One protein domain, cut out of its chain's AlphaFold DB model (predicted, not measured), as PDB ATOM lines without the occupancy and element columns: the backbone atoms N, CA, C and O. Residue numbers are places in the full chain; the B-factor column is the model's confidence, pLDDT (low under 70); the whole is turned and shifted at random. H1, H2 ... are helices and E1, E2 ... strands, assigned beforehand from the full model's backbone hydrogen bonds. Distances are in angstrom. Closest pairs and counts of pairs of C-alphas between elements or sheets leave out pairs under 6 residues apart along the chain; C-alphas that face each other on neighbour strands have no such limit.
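What this domain is: This is residues 67 to 167 of the 200 residues of an uncharacterized protein of Oryza meyeriana var. granulata (UniProt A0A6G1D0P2). A long, twisted sheet of three strands, made of the hairpin E1-E2 with the shorter E3 beside E2, has a small helical hairpin, H1 and H2, near one end. The hairpin E1-E2 reaches beyond E3 at the other end, and the long unnamed stretch of residues 67 to 95 winds past E1 and over one face of the sheet. Residues 136 to 141, between the helices, stick out. The printed part has 101 residues, with named elements in the order E1, E2, H1, H2, E3; the sheet is antiparallel in the order E1 - E2 - E3, and the class is mixed, with 48 residues in named elements, under half. It is only just compact, close to loose, with a radius of gyration of the C-alphas of 15.1 A and spans of 44 by 31 by 23 A.

How they stand to each other: Residues 67 to 68 pair antiparallel with residues 99 to 100 of E1, residues 96 to 107; residues 78 to 79 pair likewise with 86 to 87. E1 forms a hairpin with E2, residues 111 to 122, at 162 degrees between directions; N 101 and O 118 are 2.8 A apart, within hydrogen-bond range. H1, residues 128 to 134, touches H2, residues 144 to 153, as a helical hairpin, opposite ways at a shallow tilt of 25 degrees; their closest C-alphas, those of Leu 130 and Ala 151, are 7.2 A apart. In both helices every O i to N i+4 pair is within hydrogen-bond range. Neither helix is on the sheet. E3, residues 158 to 164, is antiparallel to E2 at 150 degrees, with N 119 and O 161 at 2.9 A, within hydrogen-bond range.

Where its parts are: E1 begins at C-alpha 96, (145.572, 294.893, 298.711), and spans 33.9 A; E2 spans 33.8 A. H2 spans 14.2 A and H1 10.1 A. E3 spans 19.6 A and ends at C-alpha 164, (128.328, 291.687, 287.416).

The domain as a whole: The two C-alphas farthest apart, those of Leu 110 and His 125, are 44.8 A apart. The printed part has no cut and no long link between named elements. Mean pLDDT of the printed part is 85.0; residues 67 to 76 are under 70.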
ATOM      1  N   SER A  67     131.879 294.127 304.708       49.53
ATOM      2  CA  SER A  67     132.871 294.115 305.784       49.53
ATOM      3  C   SER A  67     134.205 294.572 305.207       49.53
ATOM      4  O   SER A  67     134.697 293.982 304.245       49.53
ATOM      5  N   LEU A  68     134.760 295.647 305.768       51.66
ATOM      6  CA  LEU A  68     136.110 296.120 305.476       51.66
ATOM      7  C   LEU A  68     137.005 295.678 306.640       51.66
ATOM      8  O   LEU A  68     136.687 295.956 307.793       51.66
ATOM      9  N   SER A  69     138.089 294.963 306.350       56.66
ATOM     10  CA  SER A  69     139.085 294.551 307.337       56.66
ATOM     11  C   SER A  69     140.390 295.285 307.063       56.66
ATOM     12  O   SER A  69     140.978 295.149 305.994       56.66
ATOM     13  N   LEU A  70     140.850 296.053 308.050       54.53
ATOM     14  CA  LEU A  70     142.124 296.776 307.996       54.53
ATOM     15  C   LEU A  70     143.293 295.953 308.580       54.53
ATOM     16  O   LEU A  70     144.406 296.460 308.722       54.53
ATOM     17  N   ALA A  71     143.056 294.691 308.956       50.56
ATOM     18  CA  ALA A  71     144.071 293.835 309.564       50.56
ATOM     19  C   ALA A  71     145.170 293.466 308.557       50.56
ATOM     20  O   ALA A  71     144.884 293.172 307.394       50.56
ATOM     21  N   ASP A  72     146.423 293.484 309.006       48.03
ATOM     22  CA  ASP A  72     147.593 293.078 308.229       48.03
ATOM     23  C   ASP A  72     147.708 291.548 308.240       48.03
ATOM     24  O   ASP A  72     147.770 290.921 309.295       48.03
ATOM     25  N   GLY A  73     147.622 290.928 307.068       50.84
ATOM     26  CA  GLY A  73     147.617 289.475 306.942       50.84
ATOM     27  C   GLY A  73     147.306 289.045 305.517       50.84
ATOM     28  O   GLY A  73     146.229 289.334 304.993       50.84
ATOM     29  N   ALA A  74     148.249 288.367 304.867       49.16
ATOM     30  CA  ALA A  74     148.076 287.814 303.529       49.16
ATOM     31  C   ALA A  74     147.015 286.699 303.550       49.16
ATOM     32  O   ALA A  74     147.309 285.523 303.752       49.16
ATOM     33  N   THR A  75     145.748 287.075 303.400       57.00
ATOM     34  CA  THR A  75     144.636 286.137 303.258       57.00
ATOM     35  C   THR A  75     144.602 285.595 301.831       57.00
ATOM     36  O   THR A  75     144.790 286.380 300.901       57.00
ATOM     37  N   PRO A  76     144.300 284.301 301.608       65.25
ATOM     38  CA  PRO A  76     143.829 283.861 300.297       65.25
ATOM     39  C   PRO A  76     142.602 284.710 299.934       65.25
ATOM     40  O   PRO A  76     141.862 285.119 300.828       65.25
ATOM     41  N   GLY A  77     142.439 285.051 298.653       75.38
ATOM     42  CA  GLY A  77     141.413 285.995 298.187       75.38
ATOM     43  C   GLY A  77     140.028 285.793 298.821       75.38
ATOM     44  O   GLY A  77     139.659 284.696 299.233       75.38
ATOM     45  N   SER A  78     139.245 286.864 298.903       88.62
ATOM     46  CA  SER A  78     137.931 286.834 299.543       88.62
ATOM     47  C   SER A  78     136.836 286.401 298.570       88.62
ATOM     48  O   SER A  78     136.869 286.734 297.384       88.62
ATOM     49  N   VAL A  79     135.839 285.679 299.077       91.56
ATOM     50  CA  VAL A  79     134.668 285.245 298.308       91.56
ATOM     51  C   VAL A  79     133.432 285.925 298.877       91.56
ATOM     52  O   VAL A  79     133.171 285.848 300.076       91.56
ATOM     53  N   GLU A  80     132.656 286.582 298.018       91.88
ATOM     54  CA  GLU A  80     131.369 287.141 298.416       91.88
ATOM     55  C   GLU A  80     130.385 285.985 298.693       91.88
ATOM     56  O   GLU A  80     130.128 285.172 297.799       91.88
ATOM     57  N   PRO A  81     129.836 285.875 299.916       89.75
ATOM     58  CA  PRO A  81     129.164 284.660 300.376       89.75
ATOM     59  C   PRO A  81     127.843 284.369 299.658       89.75
ATOM     60  O   PRO A  81     127.414 283.217 299.620       89.75
ATOM     61  N   ARG A  82     127.168 285.383 299.106       90.44
ATOM     62  CA  ARG A  82     125.830 285.218 298.527       90.44
ATOM     63  C   ARG A  82     125.848 284.864 297.042       90.44
ATOM     64  O   ARG A  82     124.933 284.202 296.564       90.44
ATOM     65  N   THR A  83     126.858 285.317 296.315       92.00
ATOM     66  CA  THR A  83     126.977 285.196 294.855       92.00
ATOM     67  C   THR A  83     128.152 284.324 294.434       92.00
ATOM     68  O   THR A  83     128.210 283.919 293.276       92.00
ATOM     69  N   GLY A  84     129.082 284.023 295.348       92.56
ATOM     70  CA  GLY A  84     130.287 283.246 295.057       92.56
ATOM     71  C   GLY A  84     131.338 284.017 294.257       92.56
ATOM     72  O   GLY A  84     132.286 283.416 293.754       92.56
ATOM     73  N   ALA A  85     131.185 285.336 294.105       93.06
ATOM     74  CA  ALA A  85     132.149 286.174 293.403       93.06
ATOM     75  C   ALA A  85     133.506 286.162 294.126       93.06
ATOM     76  O   ALA A  85     133.579 286.446 295.321       93.06
ATOM     77  N   VAL A  86     134.577 285.843 293.393       94.25
ATOM     78  CA  VAL A  86     135.929 285.692 293.943       94.25
ATOM     79  C   VAL A  86     136.750 286.946 293.671       94.25
ATOM     80  O   VAL A  86     136.935 287.361 292.523       94.25
ATOM     81  N   PHE A  87     137.298 287.514 294.737       94.75
ATOM     82  CA  PHE A  87     138.162 288.683 294.713       94.75
ATOM     83  C   PHE A  87     139.567 288.282 295.173       94.75
ATOM     84  O   PHE A  87     139.725 287.811 296.298       94.75
ATOM     85  N   PRO A  88     140.605 288.432 294.330       93.75
ATOM     86  CA  PRO A  88     141.973 288.138 294.736       93.75
ATOM     87  C   PRO A  88     142.401 289.040 295.896       93.75
ATOM     88  O   PRO A  88     141.889 290.144 296.060       93.75
ATOM     89  N   ALA A  89     143.357 288.571 296.693       91.88
ATOM     90  CA  ALA A  89     143.882 289.332 297.824       91.88
ATOM     91  C   ALA A  89     144.634 290.595 297.387       91.88
ATOM     92  O   ALA A  89     144.668 291.582 298.116       91.88
ATOM     93  N   GLU A  90     145.203 290.566 296.185       91.12
ATOM     94  CA  GLU A  90     146.004 291.641 295.627       91.12
ATOM     95  C   GLU A  90     145.655 291.844 294.148       91.12
ATOM     96  O   GLU A  90     145.308 290.905 293.425       91.12
ATOM     97  N   THR A  91     145.704 293.092 293.694       88.88
ATOM     98  CA  THR A  91     145.571 293.461 292.281       88.88
ATOM     99  C   THR A  91     146.950 293.494 291.619       88.88
ATOM    100  O   THR A  91     147.942 293.771 292.279       88.88
ATOM    101  N   ALA A  92     147.020 293.325 290.294       80.62
ATOM    102  CA  ALA A  92     148.265 293.399 289.512       80.62
ATOM    103  C   ALA A  92     149.100 294.690 289.706       80.62
ATOM    104  O   ALA A  92     150.260 294.731 289.318       80.62
ATOM    105  N   GLY A  93     148.515 295.743 290.285       80.25
ATOM    106  CA  GLY A  93     149.187 296.997 290.631       80.25
ATOM    107  C   GLY A  93     149.628 297.108 292.094       80.25
ATOM    108  O   GLY A  93     149.730 298.232 292.572       80.25
ATOM    109  N   GLY A  94     149.793 295.997 292.818       86.19
ATOM    110  CA  GLY A  94     150.297 295.994 294.201       86.19
ATOM    111  C   GLY A  94     149.282 296.408 295.273       86.19
ATOM    112  O   GLY A  94     149.645 296.678 296.412       86.19
ATOM    113  N   ARG A  95     147.997 296.535 294.915       92.69
ATOM    114  CA  ARG A  95     146.946 297.013 295.832       92.69
ATOM    115  C   ARG A  95     146.275 295.847 296.535       92.69
ATOM    116  O   ARG A  95     145.792 294.934 295.859       92.69
ATOM    117  N   ARG A  96     146.154 295.929 297.857       92.69
ATOM    118  CA  ARG A  96     145.572 294.893 298.711       92.69
ATOM    119  C   ARG A  96     144.063 295.060 298.854       92.69
ATOM    120  O   ARG A  96     143.550 296.177 298.928       92.69
ATOM    121  N   LEU A  97     143.341 293.943 298.879       93.44
ATOM    122  CA  LEU A  97     141.899 293.893 299.098       93.44
ATOM    123  C   LEU A  97     141.575 294.257 300.553       93.44
ATOM    124  O   LEU A  97     141.990 293.566 301.477       93.44
ATOM    125  N   LEU A  98     140.780 295.309 300.739       91.25
ATOM    126  CA  LEU A  98     140.316 295.770 302.050       91.25
ATOM    127  C   LEU A  98     138.970 295.169 302.430       91.25
ATOM    128  O   LEU A  98     138.673 294.975 303.605       91.25
ATOM    129  N   GLY A  99     138.129 294.870 301.444       91.31
ATOM    130  CA  GLY A  99     136.885 294.168 301.701       91.31
ATOM    131  C   GLY A  99     136.002 294.014 300.483       91.31
ATOM    132  O   GLY A  99     136.264 294.554 299.406       91.31
ATOM    133  N   VAL A 100     134.955 293.224 300.685       94.75
ATOM    134  CA  VAL A 100     134.018 292.793 299.652       94.75
ATOM    135  C   VAL A 100     132.603 293.159 300.082       94.75
ATOM    136  O   VAL A 100     132.270 293.136 301.268       94.75
ATOM    137  N   GLY A 101     131.769 293.506 299.110       93.50
ATOM    138  CA  GLY A 101     130.364 293.810 299.324       93.50
ATOM    139  C   GLY A 101     129.497 293.426 298.135       93.50
ATOM    140  O   GLY A 101     129.979 293.030 297.071       93.50
ATOM    141  N   LEU A 102     128.186 293.558 298.325       94.31
ATOM    142  CA  LEU A 102     127.185 293.212 297.323       94.31
ATOM    143  C   LEU A 102     126.217 294.369 297.098       94.31
ATOM    144  O   LEU A 102     125.586 294.870 298.031       94.31
ATOM    145  N   ARG A 103     126.032 294.771 295.839       91.62
ATOM    146  CA  ARG A 103     125.002 295.741 295.474       91.62
ATOM    147  C   ARG A 103     123.687 295.037 295.172       91.62
ATOM    148  O   ARG A 103     123.540 294.389 294.139       91.62
ATOM    149  N   ARG A 104     122.692 295.268 296.030       90.94
ATOM    150  CA  ARG A 104     121.302 294.837 295.838       90.94
ATOM    151  C   ARG A 104     120.423 296.023 295.438       90.94
ATOM    152  O   ARG A 104     120.630 297.141 295.906       90.94
ATOM    153  N   THR A 105     119.441 295.794 294.575       87.81
ATOM    154  CA  THR A 105     118.378 296.772 294.293       87.81
ATOM    155  C   THR A 105     117.018 296.090 294.315       87.81
ATOM    156  O   THR A 105     116.919 294.907 293.993       87.81
ATOM    157  N   THR A 106     115.970 296.815 294.699       87.38
ATOM    158  CA  THR A 106     114.597 296.297 294.721       87.38
ATOM    159  C   THR A 106     113.825 296.846 293.533       87.38
ATOM    160  O   THR A 106     113.702 298.055 293.360       87.38
ATOM    161  N   ILE A 107     113.306 295.945 292.705       82.25
ATOM    162  CA  ILE A 107     112.484 296.263 291.542       82.25
ATOM    163  C   ILE A 107     111.023 296.279 291.984       82.25
ATOM    164  O   ILE A 107     110.521 295.289 292.523       82.25
ATOM    165  N   LEU A 108     110.357 297.416 291.751       78.38
ATOM    166  CA  LEU A 108     108.925 297.637 292.001       78.38
ATOM    167  C   LEU A 108     108.463 297.332 293.438       78.38
ATOM    168  O   LEU A 108     107.280 297.147 293.664       78.38
ATOM    169  N   GLY A 109     109.373 297.261 294.413       81.38
ATOM    170  CA  GLY A 109     109.052 296.930 295.809       81.38
ATOM    171  C   GLY A 109     108.811 295.440 296.091       81.38
ATOM    172  O   GLY A 109     108.791 295.057 297.254       81.38
ATOM    173  N   LEU A 110     108.684 294.592 295.064       84.44
ATOM    174  CA  LEU A 110     108.323 293.177 295.228       84.44
ATOM    175  C   LEU A 110     109.534 292.240 295.213       84.44
ATOM    176  O   LEU A 110     109.569 291.256 295.947       84.44
ATOM    177  N   LYS A 111     110.523 292.508 294.350       88.00
ATOM    178  CA  LYS A 111     111.649 291.590 294.136       88.00
ATOM    179  C   LYS A 111     112.971 292.320 294.209       88.00
ATOM    180  O   LYS A 111     113.229 293.240 293.437       88.00
ATOM    181  N   SER A 112     113.847 291.862 295.092       90.00
ATOM    182  CA  SER A 112     115.221 292.341 295.114       90.00
ATOM    183  C   SER A 112     116.126 291.477 294.251       90.00
ATOM    184  O   SER A 112     116.050 290.250 294.293       90.00
ATOM    185  N   ILE A 113     117.008 292.132 293.511       90.88
ATOM    186  CA  ILE A 113     118.013 291.504 292.663       90.88
ATOM    187  C   ILE A 113     119.415 291.894 293.126       90.88
ATOM    188  O   ILE A 113     119.642 293.015 293.592       90.88
ATOM    189  N   ASP A 114     120.345 290.961 292.972       92.75
ATOM    190  CA  ASP A 114     121.763 291.164 293.247       92.75
ATOM    191  C   ASP A 114     122.438 291.598 291.949       92.75
ATOM    192  O   ASP A 114     122.516 290.833 290.994       92.75
ATOM    193  N   VAL A 115     122.842 292.864 291.881       92.38
ATOM    194  CA  VAL A 115     123.285 293.508 290.639       92.38
ATOM    195  C   VAL A 115     124.733 293.131 290.337       92.38
ATOM    196  O   VAL A 115     125.037 292.618 289.260       92.38
ATOM    197  N   TYR A 116     125.619 293.378 291.297       93.38
ATOM    198  CA  TYR A 116     127.040 293.070 291.218       93.38
ATOM    199  C   TYR A 116     127.618 292.890 292.619       93.38
ATOM    200  O   TYR A 116     127.182 293.555 293.562       93.38
ATOM    201  N   ALA A 117     128.626 292.036 292.739       96.50
ATOM    202  CA  ALA A 117     129.538 292.044 293.874       96.50
ATOM    203  C   ALA A 117     130.671 293.039 293.596       96.50
ATOM    204  O   ALA A 117     130.996 293.312 292.436       96.50
ATOM    205  N   PHE A 118     131.272 293.600 294.636       95.88
ATOM    206  CA  PHE A 118     132.400 294.509 294.491       95.88
ATOM    207  C   PHE A 118     133.471 294.254 295.545       95.88
ATOM    208  O   PHE A 118     133.161 293.911 296.679       95.88
ATOM    209  N   GLY A 119     134.726 294.465 295.161       95.69
ATOM    210  CA  GLY A 119     135.879 294.455 296.054       95.69
ATOM    211  C   GLY A 119     136.569 295.811 296.028       95.69
ATOM    212  O   GLY A 119     136.754 296.384 294.950       95.69
ATOM    213  N   VAL A 120     136.938 296.321 297.200       94.56
ATOM    214  CA  VAL A 120     137.661 297.588 297.359       94.56
ATOM    215  C   VAL A 120     139.111 297.286 297.704       94.56
ATOM    216  O   VAL A 120     139.381 296.570 298.665       94.56
ATOM    217  N   TYR A 121     140.028 297.841 296.922       94.44
ATOM    218  CA  TYR A 121     141.468 297.675 297.063       94.44
ATOM    219  C   TYR A 121     142.116 299.032 297.304       94.44
ATOM    220  O   TYR A 121     141.655 300.030 296.746       94.44
ATOM    221  N   ALA A 122     143.205 299.066 298.062       93.62
ATOM    222  CA  ALA A 122     144.036 300.255 298.202       93.62
ATOM    223  C   ALA A 122     145.512 299.884 298.375       93.62
ATOM    224  O   ALA A 122     145.849 298.727 298.628       93.62
ATOM    225  N   ASP A 123     146.379 300.872 298.194       92.00
ATOM    226  CA  ASP A 123     147.803 300.755 298.490       92.00
ATOM    227  C   ASP A 123     148.040 300.803 300.011       92.00
ATOM    228  O   ASP A 123     147.512 301.673 300.709       92.00
ATOM    229  N   ASP A 124     148.817 299.855 300.540       88.56
ATOM    230  CA  ASP A 124     149.085 299.761 301.979       88.56
ATOM    231  C   ASP A 124     149.915 300.940 302.513       88.56
ATOM    232  O   ASP A 124     149.742 301.322 303.677       88.56
ATOM    233  N   HIS A 125     150.774 301.548 301.683       89.31
ATOM    234  CA  HIS A 125     151.563 302.719 302.068       89.31
ATOM    235  C   HIS A 125     150.670 303.939 302.289       89.31
ATOM    236  O   HIS A 125     150.804 304.621 303.309       89.31
ATOM    237  N   ASP A 126     149.719 304.166 301.384       89.12
ATOM    238  CA  ASP A 126     148.791 305.299 301.449       89.12
ATOM    239  C   ASP A 126     147.828 305.155 302.654       89.12
ATOM    240  O   ASP A 126     147.413 306.136 303.271       89.12
ATOM    241  N   LEU A 127     147.527 303.915 303.064       88.62
ATOM    242  CA  LEU A 127     146.685 303.615 304.228       88.62
ATOM    243  C   LEU A 127     147.373 303.803 305.580       88.62
ATOM    244  O   LEU A 127     146.689 303.784 306.606       88.62
ATOM    245  N   LYS A 128     148.701 303.952 305.631       88.00
ATOM    246  CA  LYS A 128     149.451 303.972 306.896       88.00
ATOM    247  C   LYS A 128     148.939 305.048 307.855       88.00
ATOM    248  O   LYS A 128     148.648 304.750 309.010       88.00
ATOM    249  N   GLN A 129     148.744 306.269 307.364       84.50
ATOM    250  CA  GLN A 129     148.275 307.384 308.192       84.50
ATOM    251  C   GLN A 129     146.825 307.204 308.666       84.50
ATOM    252  O   GLN A 129     146.475 307.612 309.773       84.50
ATOM    253  N   LEU A 130     145.973 306.594 307.835       87.00
ATOM    254  CA  LEU A 130     144.594 306.283 308.208       87.00
ATOM    255  C   LEU A 130     144.584 305.209 309.305       87.00
ATOM    256  O   LEU A 130     143.899 305.336 310.317       87.00
ATOM    257  N   ARG A 131     145.427 304.186 309.152       86.50
ATOM    258  CA  ARG A 131     145.619 303.126 310.143       86.50
ATOM    259  C   ARG A 131     146.114 303.696 311.466       86.50
ATOM    260  O   ARG A 131     145.525 303.402 312.489       86.50
ATOM    261  N   GLU A 132     147.107 304.578 311.463       87.25
ATOM    262  CA  GLU A 132     147.618 305.205 312.690       87.25
ATOM    263  C   GLU A 132     146.545 305.982 313.475       87.25
ATOM    264  O   GLU A 132     146.544 305.933 314.709       87.25
ATOM    265  N   LYS A 133     145.617 306.658 312.776       86.62
ATOM    266  CA  LYS A 133     144.494 307.391 313.389       86.62
ATOM    267  C   LYS A 133     143.459 306.443 314.004       86.62
ATOM    268  O   LYS A 133     143.044 306.653 315.140       86.62
ATOM    269  N   TYR A 134     143.068 305.394 313.282       85.88
ATOM    270  CA  TYR A 134     141.914 304.563 313.650       85.88
ATOM    271  C   TYR A 134     142.265 303.219 314.313       85.88
ATOM    272  O   TYR A 134     141.410 302.619 314.950       85.88
ATOM    273  N   GLN A 135     143.513 302.748 314.243       82.81
ATOM    274  CA  GLN A 135     143.951 301.471 314.836       82.81
ATOM    275  C   GLN A 135     143.894 301.470 316.368       82.81
ATOM    276  O   GLN A 135     143.801 300.410 316.983       82.81
ATOM    277  N   LYS A 136     143.979 302.651 316.986       80.19
ATOM    278  CA  LYS A 136     143.931 302.813 318.445       80.19
ATOM    279  C   LYS A 136     142.503 302.843 318.989       80.19
ATOM    280  O   LYS A 136     142.329 302.721 320.197       80.19
ATOM    281  N   LEU A 137     141.512 303.022 318.117       77.62
ATOM    282  CA  LEU A 137     140.112 303.105 318.501       77.62
ATOM    283  C   LEU A 137     139.489 301.703 318.481       77.62
ATOM    284  O   LEU A 137     139.718 300.940 317.536       77.62
ATOM    285  N   PRO A 138     138.699 301.329 319.499       77.12
ATOM    286  CA  PRO A 138     137.928 300.100 319.439       77.12
ATOM    287  C   PRO A 138     136.892 300.198 318.310       77.12
ATOM    288  O   PRO A 138     136.341 301.262 318.041       77.12
ATOM    289  N   VAL A 139     136.571 299.066 317.678       75.19
ATOM    290  CA  VAL A 139     135.609 299.002 316.554       75.19
ATOM    291  C   VAL A 139     134.241 299.602 316.919       75.19
ATOM    292  O   VAL A 139     133.537 300.106 316.052       75.19
ATOM    293  N   SER A 140     133.871 299.581 318.201       72.75
ATOM    294  CA  SER A 140     132.631 300.172 318.719       72.75
ATOM    295  C   SER A 140     132.613 301.706 318.709       72.75
ATOM    296  O   SER A 140     131.535 302.284 318.638       72.75
ATOM    297  N   GLU A 141     133.778 302.353 318.787       70.81
ATOM    298  CA  GLU A 141     133.943 303.818 318.750       70.81
ATOM    299  C   GLU A 141     134.320 304.318 317.350       70.81
ATOM    300  O   GLU A 141     134.439 305.518 317.115       70.81
ATOM    301  N   LEU A 142     134.515 303.399 316.402       75.81
ATOM    302  CA  LEU A 142     134.872 303.730 315.036       75.81
ATOM    303  C   LEU A 142     133.655 304.311 314.311       75.81
ATOM    304  O   LEU A 142     132.806 303.589 313.781       75.81
ATOM    305  N   GLU A 143     133.578 305.639 314.263       76.94
ATOM    306  CA  GLU A 143     132.585 306.322 313.448       76.94
ATOM    307  C   GLU A 143     132.864 306.073 311.962       76.94
ATOM    308  O   GLU A 143     133.733 306.682 311.337       76.94
ATOM    309  N   ASN A 144     132.080 305.166 311.374       78.12
ATOM    310  CA  ASN A 144     132.207 304.786 309.967       78.12
ATOM    311  C   ASN A 144     132.136 305.996 309.021       78.12
ATOM    312  O   ASN A 144     132.782 305.995 307.980       78.12
ATOM    313  N   ALA A 145     131.352 307.022 309.363       82.50
ATOM    314  CA  ALA A 145     131.218 308.214 308.533       82.50
ATOM    315  C   ALA A 145     132.516 309.032 308.478       82.50
ATOM    316  O   ALA A 145     132.916 309.443 307.392       82.50
ATOM    317  N   GLU A 146     133.182 309.229 309.619       86.25
ATOM    318  CA  GLU A 146     134.444 309.970 309.688       86.25
ATOM    319  C   GLU A 146     135.556 309.205 308.970       86.25
ATOM    320  O   GLU A 146     136.219 309.767 308.107       86.25
ATOM    321  N   LEU A 147     135.681 307.897 309.227       86.31
ATOM    322  CA  LEU A 147     136.647 307.040 308.536       86.31
ATOM    323  C   LEU A 147     136.473 307.090 307.012       86.31
ATOM    324  O   LEU A 147     137.456 307.160 306.278       86.31
ATOM    325  N   ILE A 148     135.227 307.023 306.530       85.94
ATOM    326  CA  ILE A 148     134.935 307.069 305.095       85.94
ATOM    327  C   ILE A 148     135.291 308.441 304.521       85.94
ATOM    328  O   ILE A 148     135.883 308.489 303.448       85.94
ATOM    329  N   ASN A 149     134.959 309.540 305.200       88.31
ATOM    330  CA  ASN A 149     135.318 310.875 304.721       88.31
ATOM    331  C   ASN A 149     136.840 311.057 304.685       88.31
ATOM    332  O   ASN A 149     137.370 311.411 303.639       88.31
ATOM    333  N   ASP A 150     137.549 310.698 305.758       89.75
ATOM    334  CA  ASP A 150     139.014 310.730 305.809       89.75
ATOM    335  C   ASP A 150     139.648 309.896 304.686       89.75
ATOM    336  O   ASP A 150     140.650 310.297 304.098       89.75
ATOM    337  N   ALA A 151     139.084 308.724 304.382       89.38
ATOM    338  CA  ALA A 151     139.568 307.874 303.299       89.38
ATOM    339  C   ALA A 151     139.294 308.465 301.905       89.38
ATOM    340  O   ALA A 151     140.068 308.214 300.986       89.38
ATOM    341  N   LEU A 152     138.200 309.214 301.736       87.31
ATOM    342  CA  LEU A 152     137.819 309.838 300.465       87.31
ATOM    343  C   LEU A 152     138.525 311.177 300.214       87.31
ATOM    344  O   LEU A 152     138.703 311.550 299.058       87.31
ATOM    345  N   GLU A 153     138.887 311.908 301.268       88.81
ATOM    346  CA  GLU A 153     139.568 313.206 301.170       88.81
ATOM    347  C   GLU A 153     141.081 313.069 300.995       88.81
ATOM    348  O   GLU A 153     141.727 313.952 300.430       88.81
ATOM    349  N   ARG A 154     141.663 311.967 301.476       90.00
ATOM    350  CA  ARG A 154     143.092 311.695 301.317       90.00
ATOM    351  C   ARG A 154     143.410 311.180 299.920       90.00
ATOM    352  O   ARG A 154     142.620 310.476 299.293       90.00
ATOM    353  N   ASP A 155     144.629 311.467 299.477       90.94
ATOM    354  CA  ASP A 155     145.178 310.932 298.233       90.94
ATOM    355  C   ASP A 155     145.595 309.465 298.423       90.94
ATOM    356  O   ASP A 155     146.756 309.141 298.672       90.94
ATOM    357  N   ILE A 156     144.602 308.574 298.406       91.25
ATOM    358  CA  ILE A 156     144.781 307.128 298.541       91.25
ATOM    359  C   ILE A 156     144.514 306.482 297.190       91.25
ATOM    360  O   ILE A 156     143.420 306.581 296.626       91.25
ATOM    361  N   ARG A 157     145.491 305.730 296.681       92.06
ATOM    362  CA  ARG A 157     145.345 305.009 295.414       92.06
ATOM    363  C   ARG A 157     144.438 303.797 295.590       92.06
ATOM    364  O   ARG A 157     144.889 302.686 295.869       92.06
ATOM    365  N   MET A 158     143.145 304.012 295.372       92.12
ATOM    366  CA  MET A 158     142.116 302.982 295.478       92.12
ATOM    367  C   MET A 158     141.783 302.335 294.129       92.12
ATOM    368  O   MET A 158     141.962 302.897 293.049       92.12
ATOM    369  N   THR A 159     141.270 301.111 294.168       94.25
ATOM    370  CA  THR A 159     140.689 300.425 293.011       94.25
ATOM    371  C   THR A 159     139.421 299.712 293.449       94.25
ATOM    372  O   THR A 159     139.426 298.969 294.425       94.25
ATOM    373  N   VAL A 160     138.325 299.918 292.719       94.31
ATOM    374  CA  VAL A 160     137.068 299.200 292.953       94.31
ATOM    375  C   VAL A 160     136.856 298.222 291.806       94.31
ATOM    376  O   VAL A 160     136.703 298.626 290.655       94.31
ATOM    377  N   ARG A 161     136.848 296.925 292.115       94.31
ATOM    378  CA  ARG A 161     136.552 295.863 291.148       94.31
ATOM    379  C   ARG A 161     135.082 295.496 291.258       94.31
ATOM    380  O   ARG A 161     134.649 295.071 292.321       94.31
ATOM    381  N   LEU A 162     134.337 295.611 290.164       94.12
ATOM    382  CA  LEU A 162     132.935 295.205 290.091       94.12
ATOM    383  C   LEU A 162     132.829 293.889 289.316       94.12
ATOM    384  O   LEU A 162     133.397 293.758 288.233       94.12
ATOM    385  N   GLN A 163     132.074 292.932 289.847       94.00
ATOM    386  CA  GLN A 163     131.739 291.680 289.177       94.00
ATOM    387  C   GLN A 163     130.221 291.603 289.005       94.00
ATOM    388  O   GLN A 163     129.481 291.484 289.980       94.00
ATOM    389  N   ILE A 164     129.756 291.717 287.757       93.12
ATOM    390  CA  ILE A 164     128.328 291.687 287.416       93.12
ATOM    391  C   ILE A 164     127.767 290.302 287.756       93.12
ATOM    392  O   ILE A 164     128.290 289.290 287.297       93.12
ATOM    393  N   VAL A 165     126.685 290.277 288.536       92.94
ATOM    394  CA  VAL A 165     125.981 289.047 288.932       92.94
ATOM    395  C   VAL A 165     124.666 288.925 288.162       92.94
ATOM    396  O   VAL A 165     124.313 287.850 287.682       92.94
ATOM    397  N   TYR A 166     123.945 290.035 287.976       91.00
ATOM    398  CA  TYR A 166     122.689 290.027 287.231       91.00
ATOM    399  C   TYR A 166     122.928 290.056 285.717       91.00
ATOM    400  O   TYR A 166     123.250 291.092 285.139       91.00
ATOM    401  N   GLY A 167     122.699 288.925 285.047       86.94
ATOM    402  CA  GLY A 167     122.964 288.769 283.609       86.94
ATOM    403  C   GLY A 167     122.002 289.487 282.652       86.94
ATOM    404  O   GLY A 167     122.198 289.422 281.446       86.94
TER     405      GLY A 167